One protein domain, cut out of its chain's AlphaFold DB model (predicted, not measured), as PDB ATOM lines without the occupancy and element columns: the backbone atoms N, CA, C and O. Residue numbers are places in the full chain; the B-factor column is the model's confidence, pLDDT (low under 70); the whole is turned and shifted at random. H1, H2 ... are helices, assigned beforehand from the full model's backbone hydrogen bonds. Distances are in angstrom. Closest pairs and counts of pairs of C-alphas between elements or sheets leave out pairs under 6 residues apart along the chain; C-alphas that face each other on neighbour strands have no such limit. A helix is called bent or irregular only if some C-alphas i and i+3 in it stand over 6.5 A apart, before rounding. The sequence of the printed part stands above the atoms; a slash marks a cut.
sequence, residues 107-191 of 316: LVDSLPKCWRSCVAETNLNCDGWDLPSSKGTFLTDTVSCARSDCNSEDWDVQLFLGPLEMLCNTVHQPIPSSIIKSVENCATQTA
ATOM      1  N   LEU A 107      43.696  25.671   4.465       70.06
ATOM      2  CA  LEU A 107      43.482  27.061   4.857       70.06
ATOM      3  C   LEU A 107      43.976  27.981   3.734       70.06
ATOM      4  O   LEU A 107      43.206  28.815   3.271       70.06
ATOM      5  N   VAL A 108      45.197  27.743   3.226       75.06
ATOM      6  CA  VAL A 108      45.782  28.497   2.105       75.06
ATOM      7  C   VAL A 108      44.927  28.343   0.846       75.06
ATOM      8  O   VAL A 108      44.683  29.323   0.147       75.06
ATOM      9  N   ASP A 109      44.406  27.143   0.583       82.25
ATOM     10  CA  ASP A 109      43.569  26.879  -0.594       82.25
ATOM     11  C   ASP A 109      42.151  27.451  -0.494       82.25
ATOM     12  O   ASP A 109      41.563  27.804  -1.521       82.25
ATOM     13  N   SER A 110      41.623  27.594   0.725       80.38
ATOM     14  CA  SER A 110      40.324  28.213   1.004       80.38
ATOM     15  C   SER A 110      40.342  29.731   0.819       80.38
ATOM     16  O   SER A 110      39.288  30.341   0.634       80.38
ATOM     17  N   LEU A 111      41.532  30.345   0.800       84.31
ATOM     18  CA  LEU A 111      41.666  31.770   0.534       84.31
ATOM     19  C   LEU A 111      41.335  32.106  -0.933       84.31
ATOM     20  O   LEU A 111      41.703  31.370  -1.870       84.31
ATOM     21  N   PRO A 112      40.709  33.275  -1.170       86.69
ATOM     22  CA  PRO A 112      40.556  33.831  -2.505       86.69
ATOM     23  C   PRO A 112      41.893  33.852  -3.243       86.69
ATOM     24  O   PRO A 112      42.951  34.078  -2.653       86.69
ATOM     25  N   LYS A 113      41.852  33.659  -4.565       90.38
ATOM     26  CA  LYS A 113      43.060  33.646  -5.409       90.38
ATOM     27  C   LYS A 113      43.939  34.883  -5.204       90.38
ATOM     28  O   LYS A 113      45.157  34.769  -5.245       90.38
ATOM     29  N   CYS A 114      43.320  36.034  -4.951       91.94
ATOM     30  CA  CYS A 114      44.035  37.278  -4.703       91.94
ATOM     31  C   CYS A 114      44.888  37.222  -3.422       91.94
ATOM     32  O   CYS A 114      46.088  37.471  -3.472       91.94
ATOM     33  N   TRP A 115      44.315  36.768  -2.303       90.31
ATOM     34  CA  TRP A 115      45.054  36.583  -1.052       90.31
ATOM     35  C   TRP A 115      46.195  35.577  -1.199       90.31
ATOM     36  O   TRP A 115      47.297  35.809  -0.710       90.31
ATOM     37  N   ARG A 116      45.957  34.478  -1.925       89.88
ATOM     38  CA  ARG A 116      47.014  33.506  -2.234       89.88
ATOM     39  C   ARG A 116      48.172  34.127  -3.008       89.88
ATOM     40  O   ARG A 116      49.317  33.791  -2.727       89.88
ATOM     41  N   SER A 117      47.888  35.035  -3.942       92.88
ATOM     42  CA  SER A 117      48.925  35.773  -4.670       92.88
ATOM     43  C   SER A 117      49.753  36.644  -3.722       92.88
ATOM     44  O   SER A 117      50.978  36.585  -3.762       92.88
ATOM     45  N   CYS A 118      49.105  37.359  -2.800       91.75
ATOM     46  CA  CYS A 118      49.786  38.185  -1.800       91.75
ATOM     47  C   CYS A 118      50.672  37.377  -0.840       91.75
ATOM     48  O   CYS A 118      51.801  37.766  -0.537       91.75
ATOM     49  N   VAL A 119      50.194  36.216  -0.389       89.12
ATOM     50  CA  VAL A 119      50.998  35.299   0.436       89.12
ATOM     51  C   VAL A 119      52.171  34.718  -0.364       89.12
ATOM     52  O   VAL A 119      53.252  34.524   0.180       89.12
ATOM     53  N   ALA A 120      51.991  34.454  -1.659       88.62
ATOM     54  CA  ALA A 120      53.065  33.942  -2.508       88.62
ATOM     55  C   ALA A 120      54.147  35.001  -2.805       88.62
ATOM     56  O   ALA A 120      55.333  34.674  -2.853       88.62
ATOM     57  N   GLU A 121      53.767  36.270  -2.982       86.62
ATOM     58  CA  GLU A 121      54.700  37.362  -3.301       86.62
ATOM     59  C   GLU A 121      55.627  37.739  -2.149       86.62
ATOM     60  O   GLU A 121      56.779  38.132  -2.367       86.62
ATOM     61  N   THR A 122      55.165  37.559  -0.914       81.25
ATOM     62  CA  THR A 122      55.933  37.880   0.295       81.25
ATOM     63  C   THR A 122      57.139  36.952   0.524       81.25
ATOM     64  O   THR A 122      57.850  37.117   1.514       81.25
ATOM     65  N   ASN A 123      57.453  36.046  -0.422       63.88
ATOM     66  CA  ASN A 123      58.664  35.212  -0.458       63.88
ATOM     67  C   ASN A 123      58.947  34.528   0.886       63.88
ATOM     68  O   ASN A 123      60.087  34.474   1.363       63.88
ATOM     69  N   LEU A 124      57.903  33.980   1.508       66.00
ATOM     70  CA  LEU A 124      58.115  33.053   2.601       66.00
ATOM     71  C   LEU A 124      58.667  31.750   2.032       66.00
ATOM     72  O   LEU A 124      57.943  30.913   1.495       66.00
ATOM     73  N   ASN A 125      59.970  31.562   2.191       54.38
ATOM     74  CA  ASN A 125      60.573  30.245   2.098       54.38
ATOM     75  C   ASN A 125      60.111  29.427   3.322       54.38
ATOM     76  O   ASN A 125      60.831  29.302   4.307       54.38
ATOM     77  N   CYS A 126      58.885  28.896   3.271       54.16
ATOM     78  CA  CYS A 126      58.268  28.059   4.310       54.16
ATOM     79  C   CYS A 126      58.855  26.636   4.392       54.16
ATOM     80  O   CYS A 126      58.239  25.758   4.989       54.16
ATOM     81  N   ASP A 127      60.041  26.387   3.830       49.59
ATOM     82  CA  ASP A 127      60.690  25.066   3.859       49.59
ATOM     83  C   ASP A 127      61.114  24.625   5.280       49.59
ATOM     84  O   ASP A 127      61.551  23.494   5.486       49.59
ATOM     85  N   GLY A 128      60.938  25.483   6.286       47.16
ATOM     86  CA  GLY A 128      60.917  25.114   7.696       47.16
ATOM     87  C   GLY A 128      60.009  26.074   8.456       47.16
ATOM     88  O   GLY A 128      60.163  27.285   8.324       47.16
ATOM     89  N   TRP A 129      59.063  25.555   9.245       46.66
ATOM     90  CA  TRP A 129      58.157  26.329  10.113       46.66
ATOM     91  C   TRP A 129      58.866  27.002  11.297       46.66
ATOM     92  O   TRP A 129      58.352  27.035  12.414       46.66
ATOM     93  N   ASP A 130      60.027  27.601  11.056       49.53
ATOM     94  CA  ASP A 130      60.532  28.644  11.927       49.53
ATOM     95  C   ASP A 130      59.733  29.930  11.650       49.53
ATOM     96  O   ASP A 130      60.211  30.910  11.080       49.53
ATOM     97  N   LEU A 131      58.498  29.936  12.157       56.38
ATOM     98  CA  LEU A 131      57.683  31.130  12.353       56.38
ATOM     99  C   LEU A 131      58.123  32.063  13.517       56.38
ATOM    100  O   LEU A 131      57.481  33.106  13.654       56.38
ATOM    101  N   PRO A 132      59.172  31.837  14.354       42.06
ATOM    102  CA  PRO A 132      59.254  32.586  15.605       42.06
ATOM    103  C   PRO A 132      59.847  33.994  15.490       42.06
ATOM    104  O   PRO A 132      59.839  34.713  16.486       42.06
ATOM    105  N   SER A 133      60.420  34.430  14.361       45.62
ATOM    106  CA  SER A 133      61.157  35.715  14.356       45.62
ATOM    107  C   SER A 133      61.491  36.316  12.993       45.62
ATOM    108  O   SER A 133      62.290  37.256  12.923       45.62
ATOM    109  N   SER A 134      60.908  35.835  11.891       47.19
ATOM    110  CA  SER A 134      61.061  36.536  10.615       47.19
ATOM    111  C   SER A 134      60.332  37.871  10.727       47.19
ATOM    112  O   SER A 134      59.113  37.911  10.597       47.19
ATOM    113  N   LYS A 135      61.098  38.914  11.088       54.41
ATOM    114  CA  LYS A 135      60.822  40.358  11.027       54.41
ATOM    115  C   LYS A 135      59.348  40.618  10.749       54.41
ATOM    116  O   LYS A 135      58.950  40.416   9.611       54.41
ATOM    117  N   GLY A 136      58.579  41.021  11.765       64.88
ATOM    118  CA  GLY A 136      57.105  41.102  11.795       64.88
ATOM    119  C   GLY A 136      56.401  41.961  10.731       64.88
ATOM    120  O   GLY A 136      55.338  42.503  10.999       64.88
ATOM    121  N   THR A 137      56.975  42.108   9.542       78.31
ATOM    122  CA  THR A 137      56.393  42.708   8.356       78.31
ATOM    123  C   THR A 137      55.607  41.701   7.528       78.31
ATOM    124  O   THR A 137      54.713  42.148   6.846       78.31
ATOM    125  N   PHE A 138      55.827  40.377   7.610       84.81
ATOM    126  CA  PHE A 138      55.097  39.419   6.751       84.81
ATOM    127  C   PHE A 138      53.568  39.589   6.817       84.81
ATOM    128  O   PHE A 138      52.906  39.702   5.786       84.81
ATOM    129  N   LEU A 139      53.017  39.638   8.032       84.69
ATOM    130  CA  LEU A 139      51.586  39.846   8.259       84.69
ATOM    131  C   LEU A 139      51.135  41.200   7.701       84.69
ATOM    132  O   LEU A 139      50.131  41.282   7.003       84.69
ATOM    133  N   THR A 140      51.914  42.244   7.961       85.88
ATOM    134  CA  THR A 140      51.640  43.612   7.515       85.88
ATOM    135  C   THR A 140      51.707  43.748   5.991       85.88
ATOM    136  O   THR A 140      50.830  44.365   5.402       85.88
ATOM    137  N   ASP A 141      52.694  43.130   5.345       88.56
ATOM    138  CA  ASP A 141      52.929  43.141   3.900       88.56
ATOM    139  C   ASP A 141      51.840  42.336   3.181       88.56
ATOM    140  O   ASP A 141      51.281  42.797   2.186       88.56
ATOM    141  N   THR A 142      51.466  41.176   3.731       89.06
ATOM    142  CA  THR A 142      50.375  40.345   3.204       89.06
ATOM    143  C   THR A 142      49.037  41.070   3.296       89.06
ATOM    144  O   THR A 142      48.301  41.110   2.314       89.06
ATOM    145  N   VAL A 143      48.721  41.671   4.448       88.62
ATOM    146  CA  VAL A 143      47.471  42.424   4.644       88.62
ATOM    147  C   VAL A 143      47.457  43.693   3.794       88.62
ATOM    148  O   VAL A 143      46.423  44.029   3.223       88.62
ATOM    149  N   SER A 144      48.597  44.372   3.654       88.44
ATOM    150  CA  SER A 144      48.744  45.537   2.780       88.44
ATOM    151  C   SER A 144      48.483  45.174   1.314       88.44
ATOM    152  O   SER A 144      47.657  45.823   0.673       88.44
ATOM    153  N   CYS A 145      49.095  44.092   0.814       91.38
ATOM    154  CA  CYS A 145      48.846  43.569  -0.533       91.38
ATOM    155  C   CYS A 145      47.386  43.150  -0.718       91.38
ATOM    156  O   CYS A 145      46.724  43.554  -1.671       91.38
ATOM    157  N   ALA A 146      46.841  42.378   0.226       89.94
ATOM    158  CA  ALA A 146      45.470  41.908   0.123       89.94
ATOM    159  C   ALA A 146      44.484  43.075   0.098       89.94
ATOM    160  O   ALA A 146      43.481  43.029  -0.597       89.94
ATOM    161  N   ARG A 147      44.780  44.157   0.813       85.94
ATOM    162  CA  ARG A 147      43.948  45.352   0.787       85.94
ATOM    163  C   ARG A 147      44.080  46.148  -0.513       85.94
ATOM    164  O   ARG A 147      43.087  46.723  -0.957       85.94
ATOM    165  N   SER A 148      45.287  46.258  -1.075       89.31
ATOM    166  CA  SER A 148      45.507  47.024  -2.307       89.31
ATOM    167  C   SER A 148      44.932  46.321  -3.530       89.31
ATOM    168  O   SER A 148      44.374  46.986  -4.405       89.31
ATOM    169  N   ASP A 149      45.034  44.992  -3.556       90.12
ATOM    170  CA  ASP A 149      44.810  44.195  -4.760       90.12
ATOM    171  C   ASP A 149      43.546  43.334  -4.668       90.12
ATOM    172  O   ASP A 149      42.936  43.022  -5.695       90.12
ATOM    173  N   CYS A 150      43.109  42.972  -3.457       89.69
ATOM    174  CA  CYS A 150      41.859  42.248  -3.252       89.69
ATOM    175  C   CYS A 150      40.769  43.241  -2.869       89.69
ATOM    176  O   CYS A 150      40.920  44.032  -1.941       89.69
ATOM    177  N   ASN A 151      39.654  43.198  -3.599       82.94
ATOM    178  CA  ASN A 151      38.502  44.050  -3.331       82.94
ATOM    179  C   ASN A 151      38.051  43.828  -1.875       82.94
ATOM    180  O   ASN A 151      37.568  42.753  -1.525       82.94
ATOM    181  N   SER A 152      38.318  44.811  -1.015       66.38
ATOM    182  CA  SER A 152      38.322  44.643   0.446       66.38
ATOM    183  C   SER A 152      36.940  44.760   1.087       66.38
ATOM    184  O   SER A 152      36.820  44.607   2.297       66.38
ATOM    185  N   GLU A 153      35.897  44.997   0.289       75.44
ATOM    186  CA  GLU A 153      34.523  45.161   0.777       75.44
ATOM    187  C   GLU A 153      33.924  43.852   1.317       75.44
ATOM    188  O   GLU A 153      33.091  43.899   2.216       75.44
ATOM    189  N   ASP A 154      34.397  42.694   0.843       67.88
ATOM    190  CA  ASP A 154      33.800  41.393   1.180       67.88
ATOM    191  C   ASP A 154      34.594  40.577   2.214       67.88
ATOM    192  O   ASP A 154      34.111  39.548   2.689       67.88
ATOM    193  N   TRP A 155      35.822  40.984   2.553       71.56
ATOM    194  CA  TRP A 155      36.713  40.178   3.395       71.56
ATOM    195  C   TRP A 155      37.169  40.939   4.630       71.56
ATOM    196  O   TRP A 155      38.038  41.808   4.570       71.56
ATOM    197  N   ASP A 156      36.604  40.545   5.768       81.25
ATOM    198  CA  ASP A 156      37.034  41.015   7.075       81.25
ATOM    199  C   ASP A 156      38.410  40.425   7.413       81.25
ATOM    200  O   ASP A 156      38.621  39.208   7.385       81.25
ATOM    201  N   VAL A 157      39.361  41.293   7.759       81.88
ATOM    202  CA  VAL A 157      40.708  40.901   8.195       81.88
ATOM    203  C   VAL A 157      40.633  39.997   9.433       81.88
ATOM    204  O   VAL A 157      41.487  39.124   9.610       81.88
ATOM    205  N   GLN A 158      39.576  40.124  10.244       82.62
ATOM    206  CA  GLN A 158      39.333  39.237  11.382       82.62
ATOM    207  C   GLN A 158      39.153  37.771  10.974       82.62
ATOM    208  O   GLN A 158      39.607  36.878  11.693       82.62
ATOM    209  N   LEU A 159      38.559  37.508   9.803       82.12
ATOM    210  CA  LEU A 159      38.333  36.146   9.317       82.12
ATOM    211  C   LEU A 159      39.654  35.416   9.022       82.12
ATOM    212  O   LEU A 159      39.721  34.194   9.116       82.12
ATOM    213  N   PHE A 160      40.709  36.169   8.690       83.31
ATOM    214  CA  PHE A 160      42.055  35.644   8.471       83.31
ATOM    215  C   PHE A 160      42.873  35.564   9.767       83.31
ATOM    216  O   PHE A 160      43.583  34.582   9.995       83.31
ATOM    217  N   LEU A 161      42.764  36.581  10.631       85.62
ATOM    218  CA  LEU A 161      43.510  36.637  11.889       85.62
ATOM    219  C   LEU A 161      43.075  35.548  12.877       85.62
ATOM    220  O   LEU A 161      43.938  34.962  13.522       85.62
ATOM    221  N   GLY A 162      41.780  35.224  12.954       86.94
ATOM    222  CA  GLY A 162      41.265  34.230  13.903       86.94
ATOM    223  C   GLY A 162      41.903  32.839  13.752       86.94
ATOM    224  O   GLY A 162      42.483  32.323  14.711       86.94
ATOM    225  N   PRO A 163      41.869  32.221  12.556       82.19
ATOM    226  CA  PRO A 163      42.529  30.938  12.318       82.19
ATOM    227  C   PRO A 163      44.046  30.991  12.522       82.19
ATOM    228  O   PRO A 163      44.632  30.026  13.014       82.19
ATOM    229  N   LEU A 164      44.687  32.112  12.172       82.12
ATOM    230  CA  LEU A 164      46.128  32.286  12.336       82.12
ATOM    231  C   LEU A 164      46.522  32.347  13.818       82.12
ATOM    232  O   LEU A 164      47.471  31.688  14.230       82.12
ATOM    233  N   GLU A 165      45.763  33.085  14.627       86.44
ATOM    234  CA  GLU A 165      45.950  33.158  16.075       86.44
ATOM    235  C   GLU A 165      45.733  31.788  16.724       86.44
ATOM    236  O   GLU A 165      46.543  31.362  17.549       86.44
ATOM    237  N   MET A 166      44.707  31.050  16.286       81.56
ATOM    238  CA  MET A 166      44.458  29.682  16.743       81.56
ATOM    239  C   MET A 166      45.635  28.754  16.406       81.56
ATOM    240  O   MET A 166      46.100  28.020  17.278       81.56
ATOM    241  N   LEU A 167      46.173  28.824  15.183       78.69
ATOM    242  CA  LEU A 167      47.324  28.021  14.761       78.69
ATOM    243  C   LEU A 167      48.585  28.377  15.566       78.69
ATOM    244  O   LEU A 167      49.239  27.493  16.118       78.69
ATOM    245  N   CYS A 168      48.887  29.666  15.709       82.81
ATOM    246  CA  CYS A 168      49.995  30.167  16.522       82.81
ATOM    247  C   CYS A 168      49.886  29.735  17.995       82.81
ATOM    248  O   CYS A 168      50.879  29.346  18.613       82.81
ATOM    249  N   ASN A 169      48.670  29.716  18.547       83.50
ATOM    250  CA  ASN A 169      48.424  29.242  19.906       83.50
ATOM    251  C   ASN A 169      48.674  27.726  20.043       83.50
ATOM    252  O   ASN A 169      49.249  27.286  21.038       83.50
ATOM    253  N   THR A 170      48.334  26.922  19.024       78.94
ATOM    254  CA  THR A 170      48.605  25.469  19.042       78.94
ATOM    255  C   THR A 170      50.092  25.118  19.002       78.94
ATOM    256  O   THR A 170      50.487  24.106  19.576       78.94
ATOM    257  N   VAL A 171      50.933  25.962  18.393       81.81
ATOM    258  CA  VAL A 171      52.399  25.791  18.388       81.81
ATOM    259  C   VAL A 171      53.088  26.470  19.581       81.81
ATOM    260  O   VAL A 171      54.310  26.589  19.598       81.81
ATOM    261  N   HIS A 172      52.319  26.909  20.587       81.56
ATOM    262  CA  HIS A 172      52.802  27.634  21.769       81.56
ATOM    263  C   HIS A 172      53.595  28.915  21.447       81.56
ATOM    264  O   HIS A 172      54.443  29.342  22.230       81.56
ATOM    265  N   GLN A 173      53.308  29.551  20.311       84.19
ATOM    266  CA  GLN A 173      53.895  30.829  19.910       84.19
ATOM    267  C   GLN A 173      52.772  31.829  19.626       84.19
ATOM    268  O   GLN A 173      52.491  32.119  18.463       84.19
ATOM    269  N   PRO A 174      52.083  32.335  20.666       86.00
ATOM    270  CA  PRO A 174      51.003  33.288  20.470       86.00
ATOM    271  C   PRO A 174      51.530  34.550  19.782       86.00
ATOM    272  O   PRO A 174      52.609  35.055  20.108       86.00
ATOM    273  N   ILE A 175      50.752  35.073  18.836       81.94
ATOM    274  CA  ILE A 175      51.071  36.338  18.178       81.94
ATOM    275  C   ILE A 175      50.985  37.436  19.249       81.94
ATOM    276  O   ILE A 175      49.956  37.557  19.915       81.94
ATOM    277  N   PRO A 176      52.038  38.244  19.458       86.19
ATOM    278  CA  PRO A 176      51.973  39.321  20.431       86.19
ATOM    279  C   PRO A 176      50.878  40.315  20.031       86.19
ATOM    280  O   PRO A 176      50.786  40.741  18.877       86.19
ATOM    281  N   SER A 177      50.071  40.730  21.008       85.50
ATOM    282  CA  SER A 177      48.918  41.618  20.801       85.50
ATOM    283  C   SER A 177      49.281  42.969  20.173       85.50
ATOM    284  O   SER A 177      48.437  43.608  19.550       85.50
ATOM    285  N   SER A 178      50.542  43.399  20.278       85.12
ATOM    286  CA  SER A 178      51.064  44.582  19.586       85.12
ATOM    287  C   SER A 178      51.071  44.431  18.061       85.12
ATOM    288  O   SER A 178      50.775  45.399  17.364       85.12
ATOM    289  N   ILE A 179      51.360  43.235  17.537       83.44
ATOM    290  CA  ILE A 179      51.320  42.954  16.096       83.44
ATOM    291  C   ILE A 179      49.872  42.892  15.623       83.44
ATOM    292  O   ILE A 179      49.558  43.507  14.611       83.44
ATOM    293  N   ILE A 180      48.982  42.242  16.382       84.12
ATOM    294  CA  ILE A 180      47.546  42.190  16.058       84.12
ATOM    295  C   ILE A 180      46.985  43.611  15.964       84.12
ATOM    296  O   ILE A 180      46.470  43.990  14.917       84.12
ATOM    297  N   LYS A 181      47.216  44.449  16.984       84.88
ATOM    298  CA  LYS A 181      46.802  45.861  16.961       84.88
ATOM    299  C   LYS A 181      47.436  46.647  15.818       84.88
ATOM    300  O   LYS A 181      46.790  47.511  15.243       84.88
ATOM    301  N   SER A 182      48.696  46.381  15.475       82.81
ATOM    302  CA  SER A 182      49.345  47.036  14.334       82.81
ATOM    303  C   SER A 182      48.693  46.647  13.006       82.81
ATOM    304  O   SER A 182      48.534  47.501  12.136       82.81
ATOM    305  N   VAL A 183      48.316  45.380  12.841       83.25
ATOM    306  CA  VAL A 183      47.634  44.877  11.644       83.25
ATOM    307  C   VAL A 183      46.208  45.417  11.576       83.25
ATOM    308  O   VAL A 183      45.803  45.901  10.526       83.25
ATOM    309  N   GLU A 184      45.476  45.428  12.689       83.94
ATOM    310  CA  GLU A 184      44.148  46.042  12.795       83.94
ATOM    311  C   GLU A 184      44.197  47.545  12.504       83.94
ATOM    312  O   GLU A 184      43.364  48.064  11.762       83.94
ATOM    313  N   ASN A 185      45.206  48.254  13.013       83.69
ATOM    314  CA  ASN A 185      45.422  49.665  12.701       83.69
ATOM    315  C   ASN A 185      45.731  49.861  11.214       83.69
ATOM    316  O   ASN A 185      45.193  50.773  10.598       83.69
ATOM    317  N   CYS A 186      46.532  48.988  10.600       77.88
ATOM    318  CA  CYS A 186      46.788  49.028   9.159       77.88
ATOM    319  C   CYS A 186      45.506  48.745   8.347       77.88
ATOM    320  O   CYS A 186      45.229  49.406   7.340       77.88
ATOM    321  N   ALA A 187      44.674  47.822   8.839       78.69
ATOM    322  CA  ALA A 187      43.382  47.465   8.269       78.69
ATOM    323  C   ALA A 187      42.302  48.548   8.470       78.69
ATOM    324  O   ALA A 187      41.361  48.636   7.684       78.69
ATOM    325  N   THR A 188      42.411  49.407   9.477       76.25
ATOM    326  CA  THR A 188      41.418  50.465   9.735       76.25
ATOM    327  C   THR A 188      41.857  51.822   9.182       76.25
ATOM    328  O   THR A 188      41.042  52.528   8.589       76.25
ATOM    329  N   GLN A 189      43.146  52.173   9.262       66.31
ATOM    330  CA  GLN A 189      43.667  53.491   8.860       66.31
ATOM    331  C   GLN A 189      43.522  53.803   7.367       66.31
ATOM    332  O   GLN A 189      43.452  54.970   6.988       66.31
ATOM    333  N   THR A 190      43.431  52.795   6.502       55.59
ATOM    334  CA  THR A 190      43.410  53.021   5.046       55.59
ATOM    335  C   THR A 190      41.991  53.026   4.466       55.59
ATOM    336  O   THR A 190      41.812  52.996   3.256       55.59
ATOM    337  N   ALA A 191      40.947  53.089   5.303       52.50
ATOM    338  CA  ALA A 191      39.605  53.485   4.857       52.50
ATOM    339  C   ALA A 191      39.490  55.010   4.659       52.50
ATOM    340  O   ALA A 191      38.390  55.542   4.526       52.50
TER     341      ALA A 191
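What this domain is: This is residues 107 to 191 of the 316 residues of an uncharacterized protein of Mytilinidion resinicola (UniProt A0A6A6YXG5). Look first for three helices, H4, H5 and H3, that run nearly along one line with their centres in a triangle; H5 packs on H3, and H4, the longest, runs opposite ways to both at a looser distance. H2 packs slantwise on H3, apart from H4 and H5, with little H1 near it, and residues 125 to 130 of the long link after H2 stick out. The 85 printed residues hold five named helices, H1 to H5 in chain order, and no named strand: all helix. The whole is compact, with a radius of gyration of the C-alphas of 12.5 A and spans of 33 by 26 by 21 A.

Where its parts are: Find C-alpha 157 at (40.708, 40.901, 8.195); from there H4, residues 157 to 170, runs 20.4 A to C-alpha 170 at (48.605, 25.469, 19.042). H4 is neither bent nor irregular, but only just: C-alphas 160 and 163 are 6.1 A apart. H5, residues 177 to 189, covers 17.6 A and ends at (43.667, 53.491, 8.860). H3 is residues 138 to 149, 16.2 A; H2 is residues 113 to 121, 12.4 A; H1 is residues 107 to 110.

How they stand to each other: From H4, look to H5: they are close but not clearly touching, C-alphas 157 and 187 being closest at 7.1 A, at a shallow tilt of 11 degrees. H4 and H3 are also close but not clearly touching, with C-alphas 143 and 157 closest at 7.8 A. H5, with residues 182 to 187 alone, touches H3, the same way at a shallow tilt of 16 degrees; C-alphas 140 and 183 are closest, 5.9 A. H2 and H3 form a helical hairpin at a steep tilt of 44 degrees, with C-alphas 115 and 146 closest at 5.5 A. H1 is close to but not clearly touching H2. Every O i to N i+4 pair is within hydrogen-bond range in H2, H3 and H5, and 9 of 10 in H4; H1 is too short for one.

The domain as a whole: The C-alphas of Gly 128 and Ala 191, the two farthest apart, stand 35.6 A from each other. The printed part has no cut, and the link from H2 to H3 is long. Confidence is under 70 at residues 123 to 136, 152, 154 and 189 to 191.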